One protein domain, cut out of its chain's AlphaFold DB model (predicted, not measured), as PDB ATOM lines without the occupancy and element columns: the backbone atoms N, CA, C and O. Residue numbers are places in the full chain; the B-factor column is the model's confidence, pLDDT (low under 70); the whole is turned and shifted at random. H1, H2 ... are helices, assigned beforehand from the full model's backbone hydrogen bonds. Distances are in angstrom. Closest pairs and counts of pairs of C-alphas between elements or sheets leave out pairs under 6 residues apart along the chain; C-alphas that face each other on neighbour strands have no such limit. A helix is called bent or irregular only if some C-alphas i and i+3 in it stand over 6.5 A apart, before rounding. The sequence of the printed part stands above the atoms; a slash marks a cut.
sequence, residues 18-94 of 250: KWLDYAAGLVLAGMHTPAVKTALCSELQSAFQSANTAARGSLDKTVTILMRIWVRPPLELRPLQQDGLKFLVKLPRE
ATOM      1  N   LYS A  18      20.114   8.612   3.689       97.62
ATOM      2  CA  LYS A  18      20.183  10.069   3.478       97.62
ATOM      3  C   LYS A  18      20.602  10.483   2.063       97.62
ATOM      4  O   LYS A  18      20.238  11.557   1.597       97.62
ATOM      5  N   TRP A  19      21.392   9.658   1.371       98.31
ATOM      6  CA  TRP A  19      21.809   9.953  -0.002       98.31
ATOM      7  C   TRP A  19      20.680   9.699  -1.001       98.31
ATOM      8  O   TRP A  19      20.603  10.389  -2.017       98.31
ATOM      9  N   LEU A  20      19.806   8.732  -0.719       98.44
ATOM     10  CA  LEU A  20      18.602   8.491  -1.510       98.44
ATOM     11  C   LEU A  20      17.556   9.577  -1.277       98.44
ATOM     12  O   LEU A  20      16.993  10.052  -2.262       98.44
ATOM     13  N   ASP A  21      17.361  10.009  -0.029       98.19
ATOM     14  CA  ASP A  21      16.507  11.159   0.297       98.19
ATOM     15  C   ASP A  21      16.972  12.406  -0.459       98.19
ATOM     16  O   ASP A  21      16.179  13.062  -1.132       98.19
ATOM     17  N   TYR A  22      18.275  12.703  -0.413       98.38
ATOM     18  CA  TYR A  22      18.837  13.847  -1.124       98.38
ATOM     19  C   TYR A  22      18.650  13.723  -2.642       98.38
ATOM     20  O   TYR A  22      18.157  14.651  -3.279       98.38
ATOM     21  N   ALA A  23      18.957  12.562  -3.234       98.44
ATOM     22  CA  ALA A  23      18.759  12.334  -4.666       98.44
ATOM     23  C   ALA A  23      17.291  12.507  -5.093       98.44
ATOM     24  O   ALA A  23      17.023  13.152  -6.108       98.44
ATOM     25  N   ALA A  24      16.344  11.961  -4.327       98.31
ATOM     26  CA  ALA A  24      14.916  12.122  -4.581       98.31
ATOM     27  C   ALA A  24      14.470  13.584  -4.409       98.31
ATOM     28  O   ALA A  24      13.729  14.095  -5.247       98.31
ATOM     29  N   GLY A  25      14.975  14.276  -3.385       98.31
ATOM     30  CA  GLY A  25      14.714  15.694  -3.134       98.31
ATOM     31  C   GLY A  25      15.142  16.597  -4.291       98.31
ATOM     32  O   GLY A  25      14.377  17.469  -4.697       98.31
ATOM     33  N   LEU A  26      16.307  16.345  -4.898       98.31
ATOM     34  CA  LEU A  26      16.764  17.088  -6.082       98.31
ATOM     35  C   LEU A  26      15.826  16.888  -7.286       98.31
ATOM     36  O   LEU A  26      15.576  17.823  -8.046       98.31
ATOM     37  N   VAL A  27      15.276  15.679  -7.457       97.69
ATOM     38  CA  VAL A  27      14.299  15.388  -8.519       97.69
ATOM     39  C   VAL A  27      12.959  16.066  -8.237       97.69
ATOM     40  O   VAL A  27      12.374  16.653  -9.146       97.69
ATOM     41  N   LEU A  28      12.493  16.039  -6.984       97.69
ATOM     42  CA  LEU A  28      11.282  16.741  -6.544       97.69
ATOM     43  C   LEU A  28      11.400  18.262  -6.698       97.69
ATOM     44  O   LEU A  28      10.418  18.916  -7.032       97.69
ATOM     45  N   ALA A  29      12.605  18.812  -6.535       97.56
ATOM     46  CA  ALA A  29      12.911  20.217  -6.802       97.56
ATOM     47  C   ALA A  29      12.952  20.568  -8.306       97.56
ATOM     48  O   ALA A  29      13.269  21.699  -8.666       97.56
ATOM     49  N   GLY A  30      12.664  19.613  -9.198       96.44
ATOM     50  CA  GLY A  30      12.617  19.837 -10.644       96.44
ATOM     51  C   GLY A  30      13.990  20.007 -11.297       96.44
ATOM     52  O   GLY A  30      14.075  20.474 -12.433       96.44
ATOM     53  N   MET A  31      15.080  19.636 -10.617       96.88
ATOM     54  CA  MET A  31      16.423  19.817 -11.163       96.88
ATOM     55  C   MET A  31      16.678  18.900 -12.363       96.88
ATOM     56  O   MET A  31      16.419  17.693 -12.341       96.88
ATOM     57  N   HIS A  32      17.273  19.456 -13.417       93.94
ATOM     58  CA  HIS A  32      17.673  18.676 -14.585       93.94
ATOM     59  C   HIS A  32      18.845  17.734 -14.270       93.94
ATOM     60  O   HIS A  32      19.729  18.043 -13.473       93.94
ATOM     61  N   THR A  33      18.898  16.589 -14.960       94.44
ATOM     62  CA  THR A  33      19.844  15.496 -14.663       94.44
ATOM     63  C   THR A  33      21.310  15.928 -14.483       94.44
ATOM     64  O   THR A  33      21.920  15.461 -13.521       94.44
ATOM     65  N   PRO A  34      21.919  16.761 -15.357       95.62
ATOM     66  CA  PRO A  34      23.324  17.132 -15.177       95.62
ATOM     67  C   PRO A  34      23.560  17.884 -13.862       95.62
ATOM     68  O   PRO A  34      24.525  17.593 -13.162       95.62
ATOM     69  N   ALA A  35      22.637  18.775 -13.488       96.44
ATOM     70  CA  ALA A  35      22.697  19.516 -12.234       96.44
ATOM     71  C   ALA A  35      22.542  18.587 -11.021       96.44
ATOM     72  O   ALA A  35      23.298  18.713 -10.062       96.44
ATOM     73  N   VAL A  36      21.639  17.598 -11.093       96.88
ATOM     74  CA  VAL A  36      21.489  16.572 -10.044       96.88
ATOM     75  C   VAL A  36      22.791  15.793  -9.845       96.88
ATOM     76  O   VAL A  36      23.222  15.594  -8.711       96.88
ATOM     77  N   LYS A  37      23.459  15.389 -10.935       96.56
ATOM     78  CA  LYS A  37      24.746  14.681 -10.852       96.56
ATOM     79  C   LYS A  37      25.807  15.537 -10.153       96.56
ATOM     80  O   LYS A  37      26.470  15.041  -9.248       96.56
ATOM     81  N   THR A  38      25.948  16.802 -10.546       96.50
ATOM     82  CA  THR A  38      26.901  17.736  -9.926       96.50
ATOM     83  C   THR A  38      26.606  17.938  -8.439       96.50
ATOM     84  O   THR A  38      27.520  17.852  -7.620       96.50
ATOM     85  N   ALA A  39      25.335  18.128  -8.079       97.19
ATOM     86  CA  ALA A  39      24.902  18.292  -6.694       97.19
ATOM     87  C   ALA A  39      25.192  17.043  -5.843       97.19
ATOM     88  O   ALA A  39      25.678  17.170  -4.720       97.19
ATOM     89  N   LEU A  40      24.964  15.841  -6.383       96.75
ATOM     90  CA  LEU A  40      25.310  14.581  -5.719       96.75
ATOM     91  C   LEU A  40      26.820  14.414  -5.538       96.75
ATOM     92  O   LEU A  40      27.253  14.027  -4.456       96.75
ATOM     93  N   CYS A  41      27.626  14.713  -6.562       94.88
ATOM     94  CA  CYS A  41      29.085  14.656  -6.441       94.88
ATOM     95  C   CYS A  41      29.576  15.582  -5.323       94.88
ATOM     96  O   CYS A  41      30.383  15.155  -4.502       94.88
ATOM     97  N   SER A  42      29.060  16.814  -5.270       93.88
ATOM     98  CA  SER A  42      29.440  17.794  -4.248       93.88
ATOM     99  C   SER A  42      29.043  17.358  -2.837       93.88
ATOM    100  O   SER A  42      29.878  17.395  -1.937       93.88
ATOM    101  N   GLU A  43      27.799  16.909  -2.641       94.38
ATOM    102  CA  GLU A  43      27.285  16.484  -1.329       94.38
ATOM    103  C   GLU A  43      28.041  15.267  -0.783       94.38
ATOM    104  O   GLU A  43      28.396  15.197   0.394       94.38
ATOM    105  N   LEU A  44      28.323  14.289  -1.644       94.19
ATOM    106  CA  LEU A  44      28.962  13.050  -1.216       94.19
ATOM    107  C   LEU A  44      30.478  13.199  -1.045       94.19
ATOM    108  O   LEU A  44      31.068  12.370  -0.358       94.19
ATOM    109  N   GLN A  45      31.113  14.225  -1.622       90.38
ATOM    110  CA  GLN A  45      32.573  14.366  -1.693       90.38
ATOM    111  C   GLN A  45      33.272  14.175  -0.337       90.38
ATOM    112  O   GLN A  45      34.309  13.511  -0.273       90.38
ATOM    113  N   SER A  46      32.702  14.715   0.745       88.12
ATOM    114  CA  SER A  46      33.261  14.619   2.101       88.12
ATOM    115  C   SER A  46      33.355  13.178   2.614       88.12
ATOM    116  O   SER A  46      34.342  12.802   3.241       88.12
ATOM    117  N   ALA A  47      32.385  12.329   2.268       88.00
ATOM    118  CA  ALA A  47      32.344  10.925   2.671       88.00
ATOM    119  C   ALA A  47      33.357  10.036   1.925       88.00
ATOM    120  O   ALA A  47      33.517   8.866   2.278       88.00
ATOM    121  N   PHE A  48      34.030  10.574   0.901       85.38
ATOM    122  CA  PHE A  48      35.024   9.876   0.082       85.38
ATOM    123  C   PHE A  48      36.397  10.567   0.110       85.38
ATOM    124  O   PHE A  48      37.217  10.305  -0.767       85.38
ATOM    125  N   GLN A  49      36.674  11.441   1.086       67.00
ATOM    126  CA  GLN A  49      37.968  12.118   1.216       67.00
ATOM    127  C   GLN A  49      39.095  11.115   1.525       67.00
ATOM    128  O   GLN A  49      39.429  10.839   2.671       67.00
ATOM    129  N   SER A  50      39.702  10.562   0.479       62.88
ATOM    130  CA  SER A  50      41.055  10.017   0.513       62.88
ATOM    131  C   SER A  50      41.813  10.510  -0.718       62.88
ATOM    132  O   SER A  50      41.224  10.713  -1.780       62.88
ATOM    133  N   ALA A  51      43.123  10.725  -0.587       51.03
ATOM    134  CA  ALA A  51      43.981  11.276  -1.644       51.03
ATOM    135  C   ALA A  51      44.187  10.332  -2.853       51.03
ATOM    136  O   ALA A  51      45.013  10.601  -3.721       51.03
ATOM    137  N   ASN A  52      43.465   9.210  -2.918       58.91
ATOM    138  CA  ASN A  52      43.667   8.160  -3.908       58.91
ATOM    139  C   ASN A  52      42.618   8.239  -5.035       58.91
ATOM    140  O   ASN A  52      41.425   8.431  -4.791       58.91
ATOM    141  N   THR A  53      43.035   8.005  -6.281       63.25
ATOM    142  CA  THR A  53      42.158   7.911  -7.466       63.25
ATOM    143  C   THR A  53      41.040   6.874  -7.291       63.25
ATOM    144  O   THR A  53      39.940   7.046  -7.822       63.25
ATOM    145  N   ALA A  54      41.272   5.845  -6.467       65.38
ATOM    146  CA  ALA A  54      40.270   4.854  -6.077       65.38
ATOM    147  C   ALA A  54      39.037   5.461  -5.374       65.38
ATOM    148  O   ALA A  54      37.917   4.981  -5.580       65.38
ATOM    149  N   ALA A  55      39.203   6.530  -4.585       68.31
ATOM    150  CA  ALA A  55      38.085   7.218  -3.942       68.31
ATOM    151  C   ALA A  55      37.216   7.976  -4.947       68.31
ATOM    152  O   ALA A  55      35.990   7.869  -4.880       68.31
ATOM    153  N   ARG A  56      37.829   8.643  -5.936       73.19
ATOM    154  CA  ARG A  56      37.099   9.307  -7.030       73.19
ATOM    155  C   ARG A  56      36.259   8.299  -7.820       73.19
ATOM    156  O   ARG A  56      35.059   8.494  -7.985       73.19
ATOM    157  N   GLY A  57      36.842   7.149  -8.173       84.44
ATOM    158  CA  GLY A  57      36.101   6.067  -8.830       84.44
ATOM    159  C   GLY A  57      34.988   5.450  -7.965       84.44
ATOM    160  O   GLY A  57      34.016   4.911  -8.497       84.44
ATOM    161  N   SER A  58      35.095   5.508  -6.634       87.62
ATOM    162  CA  SER A  58      34.047   5.033  -5.720       87.62
ATOM    163  C   SER A  58      32.883   6.021  -5.597       87.62
ATOM    164  O   SER A  58      31.724   5.593  -5.615       87.62
ATOM    165  N   LEU A  59      33.186   7.322  -5.538       91.69
ATOM    166  CA  LEU A  59      32.201   8.404  -5.570       91.69
ATOM    167  C   LEU A  59      31.373   8.336  -6.855       91.69
ATOM    168  O   LEU A  59      30.152   8.219  -6.781       91.69
ATOM    169  N   ASP A  60      32.025   8.299  -8.020       92.69
ATOM    170  CA  ASP A  60      31.340   8.281  -9.320       92.69
ATOM    171  C   ASP A  60      30.385   7.088  -9.462       92.69
ATOM    172  O   ASP A  60      29.266   7.221  -9.966       92.69
ATOM    173  N   LYS A  61      30.794   5.911  -8.973       93.50
ATOM    174  CA  LYS A  61      29.948   4.708  -8.961       93.50
ATOM    175  C   LYS A  61      28.756   4.855  -8.020       93.50
ATOM    176  O   LYS A  61      27.650   4.472  -8.387       93.50
ATOM    177  N   THR A  62      28.965   5.433  -6.840       96.25
ATOM    178  CA  THR A  62      27.888   5.695  -5.873       96.25
ATOM    179  C   THR A  62      26.881   6.693  -6.443       96.25
ATOM    180  O   THR A  62      25.684   6.420  -6.441       96.25
ATOM    181  N   VAL A  63      27.352   7.795  -7.030       96.94
ATOM    182  CA  VAL A  63      26.505   8.773  -7.729       96.94
ATOM    183  C   VAL A  63      25.741   8.095  -8.864       96.94
ATOM    184  O   VAL A  63      24.534   8.272  -8.978       96.94
ATOM    185  N   THR A  64      26.398   7.254  -9.666       96.56
ATOM    186  CA  THR A  64      25.738   6.502 -10.749       96.56
ATOM    187  C   THR A  64      24.608   5.609 -10.230       96.56
ATOM    188  O   THR A  64      23.544   5.556 -10.846       96.56
ATOM    189  N   ILE A  65      24.805   4.948  -9.084       97.25
ATOM    190  CA  ILE A  65      23.769   4.143  -8.425       97.25
ATOM    191  C   ILE A  65      22.576   5.014  -8.017       97.25
ATOM    192  O   ILE A  65      21.445   4.703  -8.385       97.25
ATOM    193  N   LEU A  66      22.813   6.129  -7.320       98.25
ATOM    194  CA  LEU A  66      21.749   7.038  -6.867       98.25
ATOM    195  C   LEU A  66      20.969   7.633  -8.048       98.25
ATOM    196  O   LEU A  66      19.737   7.646  -8.046       98.25
ATOM    197  N   MET A  67      21.688   8.038  -9.098       98.19
ATOM    198  CA  MET A  67      21.106   8.524 -10.349       98.19
ATOM    199  C   MET A  67      20.201   7.468 -10.985       98.19
ATOM    200  O   MET A  67      19.101   7.796 -11.427       98.19
ATOM    201  N   ARG A  68      20.624   6.201 -11.016       97.75
ATOM    202  CA  ARG A  68      19.821   5.111 -11.583       97.75
ATOM    203  C   ARG A  68      18.605   4.757 -10.722       97.75
ATOM    204  O   ARG A  68      17.645   4.230 -11.264       97.75
ATOM    205  N   ILE A  69      18.617   5.033  -9.419       98.19
ATOM    206  CA  ILE A  69      17.466   4.750  -8.546       98.19
ATOM    207  C   ILE A  69      16.387   5.823  -8.709       98.19
ATOM    208  O   ILE A  69      15.240   5.487  -9.000       98.19
ATOM    209  N   TRP A  70      16.749   7.102  -8.565       98.44
ATOM    210  CA  TRP A  70      15.760   8.182  -8.462       98.44
ATOM    211  C   TRP A  70      15.702   9.144  -9.644       98.44
ATOM    212  O   TRP A  70      14.678   9.792  -9.817       98.44
ATOM    213  N   VAL A  71      16.742   9.243 -10.473       97.62
ATOM    214  CA  VAL A  71      16.847  10.319 -11.482       97.62
ATOM    215  C   VAL A  71      16.575   9.806 -12.893       97.62
ATOM    216  O   VAL A  71      15.830  10.411 -13.659       97.62
ATOM    217  N   ARG A  72      17.195   8.683 -13.256       96.69
ATOM    218  CA  ARG A  72      17.058   8.013 -14.554       96.69
ATOM    219  C   ARG A  72      16.995   6.497 -14.352       96.69
ATOM    220  O   ARG A  72      17.959   5.801 -14.686       96.69
ATOM    221  N   PRO A  73      15.895   5.974 -13.785       96.50
ATOM    222  CA  PRO A  73      15.699   4.535 -13.710       96.50
ATOM    223  C   PRO A  73      15.500   3.929 -15.108       96.50
ATOM    224  O   PRO A  73      15.221   4.661 -16.066       96.50
ATOM    225  N   PRO A  74      15.644   2.595 -15.244       95.12
ATOM    226  CA  PRO A  74      15.202   1.866 -16.431       95.12
ATOM    227  C   PRO A  74      13.806   2.314 -16.882       95.12
ATOM    228  O   PRO A  74      12.965   2.642 -16.042       95.12
ATOM    229  N   LEU A  75      13.566   2.361 -18.197       94.69
ATOM    230  CA  LEU A  75      12.375   3.011 -18.754       94.69
ATOM    231  C   LEU A  75      11.079   2.409 -18.208       94.69
ATOM    232  O   LEU A  75      10.150   3.150 -17.893       94.69
ATOM    233  N   GLU A  76      11.065   1.090 -18.033       93.25
ATOM    234  CA  GLU A  76       9.950   0.313 -17.498       93.25
ATOM    235  C   GLU A  76       9.649   0.602 -16.017       93.25
ATOM    236  O   GLU A  76       8.574   0.268 -15.528       93.25
ATOM    237  N   LEU A  77      10.584   1.222 -15.290       96.88
ATOM    238  CA  LEU A  77      10.439   1.590 -13.878       96.88
ATOM    239  C   LEU A  77      10.085   3.070 -13.682       96.88
ATOM    240  O   LEU A  77       9.917   3.502 -12.544       96.88
ATOM    241  N   ARG A  78       9.966   3.864 -14.755       97.00
ATOM    242  CA  ARG A  78       9.628   5.294 -14.648       97.00
ATOM    243  C   ARG A  78       8.269   5.548 -13.980       97.00
ATOM    244  O   ARG A  78       8.243   6.380 -13.077       97.00
ATOM    245  N   PRO A  79       7.178   4.830 -14.313       97.25
ATOM    246  CA  PRO A  79       5.905   5.004 -13.605       97.25
ATOM    247  C   PRO A  79       6.014   4.674 -12.108       97.25
ATOM    248  O   PRO A  79       5.540   5.435 -11.267       97.25
ATOM    249  N   LEU A  80       6.721   3.587 -11.769       98.00
ATOM    250  CA  LEU A  80       6.983   3.194 -10.382       98.00
ATOM    251  C   LEU A  80       7.748   4.296  -9.627       98.00
ATOM    252  O   LEU A  80       7.381   4.646  -8.507       98.00
ATOM    253  N   GLN A  81       8.776   4.874 -10.256       98.44
ATOM    254  CA  GLN A  81       9.570   5.969  -9.696       98.44
ATOM    255  C   GLN A  81       8.732   7.225  -9.450       98.44
ATOM    256  O   GLN A  81       8.833   7.815  -8.376       98.44
ATOM    257  N   GLN A  82       7.886   7.615 -10.403       98.06
ATOM    258  CA  GLN A  82       7.022   8.789 -10.269       98.06
ATOM    259  C   GLN A  82       6.065   8.649  -9.084       98.06
ATOM    260  O   GLN A  82       5.898   9.593  -8.313       98.06
ATOM    261  N   ASP A  83       5.470   7.472  -8.904       98.19
ATOM    262  CA  ASP A  83       4.598   7.217  -7.758       98.19
ATOM    263  C   ASP A  83       5.384   7.132  -6.446       98.19
ATOM    264  O   ASP A  83       4.944   7.684  -5.439       98.19
ATOM    265  N   GLY A  84       6.593   6.560  -6.467       98.44
ATOM    266  CA  GLY A  84       7.511   6.569  -5.326       98.44
ATOM    267  C   GLY A  84       7.836   7.986  -4.847       98.44
ATOM    268  O   GLY A  84       7.759   8.275  -3.657       98.44
ATOM    269  N   LEU A  85       8.112   8.911  -5.771       98.56
ATOM    270  CA  LEU A  85       8.342  10.320  -5.438       98.56
ATOM    271  C   LEU A  85       7.110  10.972  -4.791       98.56
ATOM    272  O   LEU A  85       7.256  11.730  -3.836       98.56
ATOM    273  N   LYS A  86       5.893  10.646  -5.249       98.12
ATOM    274  CA  LYS A  86       4.654  11.130  -4.611       98.12
ATOM    275  C   LYS A  86       4.512  10.609  -3.179       98.12
ATOM    276  O   LYS A  86       4.015  11.342  -2.329       98.12
ATOM    277  N   PHE A  87       4.936   9.372  -2.904       98.25
ATOM    278  CA  PHE A  87       4.960   8.843  -1.540       98.25
ATOM    279  C   PHE A  87       5.960   9.593  -0.657       98.25
ATOM    280  O   PHE A  87       5.583   9.983   0.439       98.25
ATOM    281  N   LEU A  88       7.172   9.882  -1.141       98.06
ATOM    282  CA  LEU A  88       8.178  10.648  -0.378       98.06
ATOM    283  C   LEU A  88       7.739  12.081  -0.033       98.06
ATOM    284  O   LEU A  88       8.230  12.658   0.926       98.06
ATOM    285  N   VAL A  89       6.820  12.671  -0.802       97.44
ATOM    286  CA  VAL A  89       6.243  13.989  -0.474       97.44
ATOM    287  C   VAL A  89       5.187  13.894   0.630       97.44
ATOM    288  O   VAL A  89       5.024  14.826   1.410       97.44
ATOM    289  N   LYS A  90       4.424  12.797   0.667       96.19
ATOM    290  CA  LYS A  90       3.239  12.652   1.530       96.19
ATOM    291  C   LYS A  90       3.526  11.947   2.848       96.19
ATOM    292  O   LYS A  90       2.816  12.175   3.823       96.19
ATOM    293  N   LEU A  91       4.478  11.024   2.842       94.81
ATOM    294  CA  LEU A  91       4.790  10.189   3.988       94.81
ATOM    295  C   LEU A  91       5.722  10.918   4.955       94.81
ATOM    296  O   LEU A  91       6.530  11.743   4.532       94.81
ATOM    297  N   PRO A  92       5.644  10.600   6.254       93.00
ATOM    298  CA  PRO A  92       6.622  11.086   7.205       93.00
ATOM    299  C   PRO A  92       7.974  10.391   6.961       93.00
ATOM    300  O   PRO A  92       8.042   9.302   6.375       93.00
ATOM    301  N   ARG A  93       9.066  11.026   7.402       90.62
ATOM    302  CA  ARG A  93      10.438  10.591   7.084       90.62
ATOM    303  C   ARG A  93      10.738   9.168   7.547       90.62
ATOM    304  O   ARG A  93      11.477   8.461   6.868       90.62
ATOM    305  N   GLU A  94      10.146   8.714   8.648       89.56
ATOM    306  CA  GLU A  94      10.358   7.357   9.163       89.56
ATOM    307  C   GLU A  94       9.848   6.288   8.181       89.56
ATOM    308  O   GLU A  94      10.371   5.177   8.135       89.56
TER     309      GLU A  94
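What this domain is: This is residues 18 to 94 of the 250 residues of an uncharacterized protein of Hydrogenophilus thermoluteolus (UniProt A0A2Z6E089). The longest helix, H3, makes one side of a small helical body; a hairpin of H1 and H2 packs on it, H2 crossing it and H1 near its last residues. H4 stands as a crossbar beyond that end of H3, about perpendicular to it, close to H1 and H3. The printed part has 77 residues with four named helices, H1 to H4 in chain order, and no named strand; the class is all helix. It is only just compact, close to loose, with a radius of gyration of the C-alphas of 13.3 A and spans of 40 by 28 by 19 A.

Where its parts are: H3, residues 53 to 71, is 25.7 A long and ends with C-alpha 71 at (16.847, 10.319, -11.482). H1, residues 18 to 28, begins with C-alpha 18 at (20.183, 10.069, 3.478). H2, residues 33 to 48, is 21.9 A long, has a kink of 29 degrees near residue 42 and is irregular, with C-alphas 43 and 46 7.1 A apart. H4, residues 75 to 90, is 24.2 A long and irregular, with C-alphas 76 and 79 7.3 A apart; C-alpha 90 is at (3.239, 12.652, 1.530).

How they stand to each other: H3 and H2 touch, closest at the C-alphas of Ala 55 and Phe 48, 5.7 A, at a steep tilt of 45 degrees, opposite ways. With residues 66 to 71 alone H3 touches H1, closest at the C-alphas of Trp 70 and Ala 24, 5.6 A, at a steep tilt of 50 degrees, the same way. H1 and H2, a helical hairpin, touch at a shallow tilt of 17 degrees, the C-alphas of Leu 26 and Val 36 being closest at 6.2 A. The packing is only just mostly crossed, with 1 of these 3 pairs at a shallow tilt. H4 is close to but not clearly touching H1, closest at the C-alphas of Leu 85 and Ala 24, 6.9 A, and H3, closest at those of Gln 81 and Trp 70, 6.7 A. H2 and H4 are apart. Every O i to N i+4 pair is within hydrogen-bond range in H1 and H3, against 9 of 12 in H2 and 10 of 12 in H4.

The domain as a whole: The farthest C-alphas, of Asn 52 and Lys 90, are 41.0 A apart. The printed part has no cut, and its three links are tight. Residues 49 to 55 have pLDDT under 70.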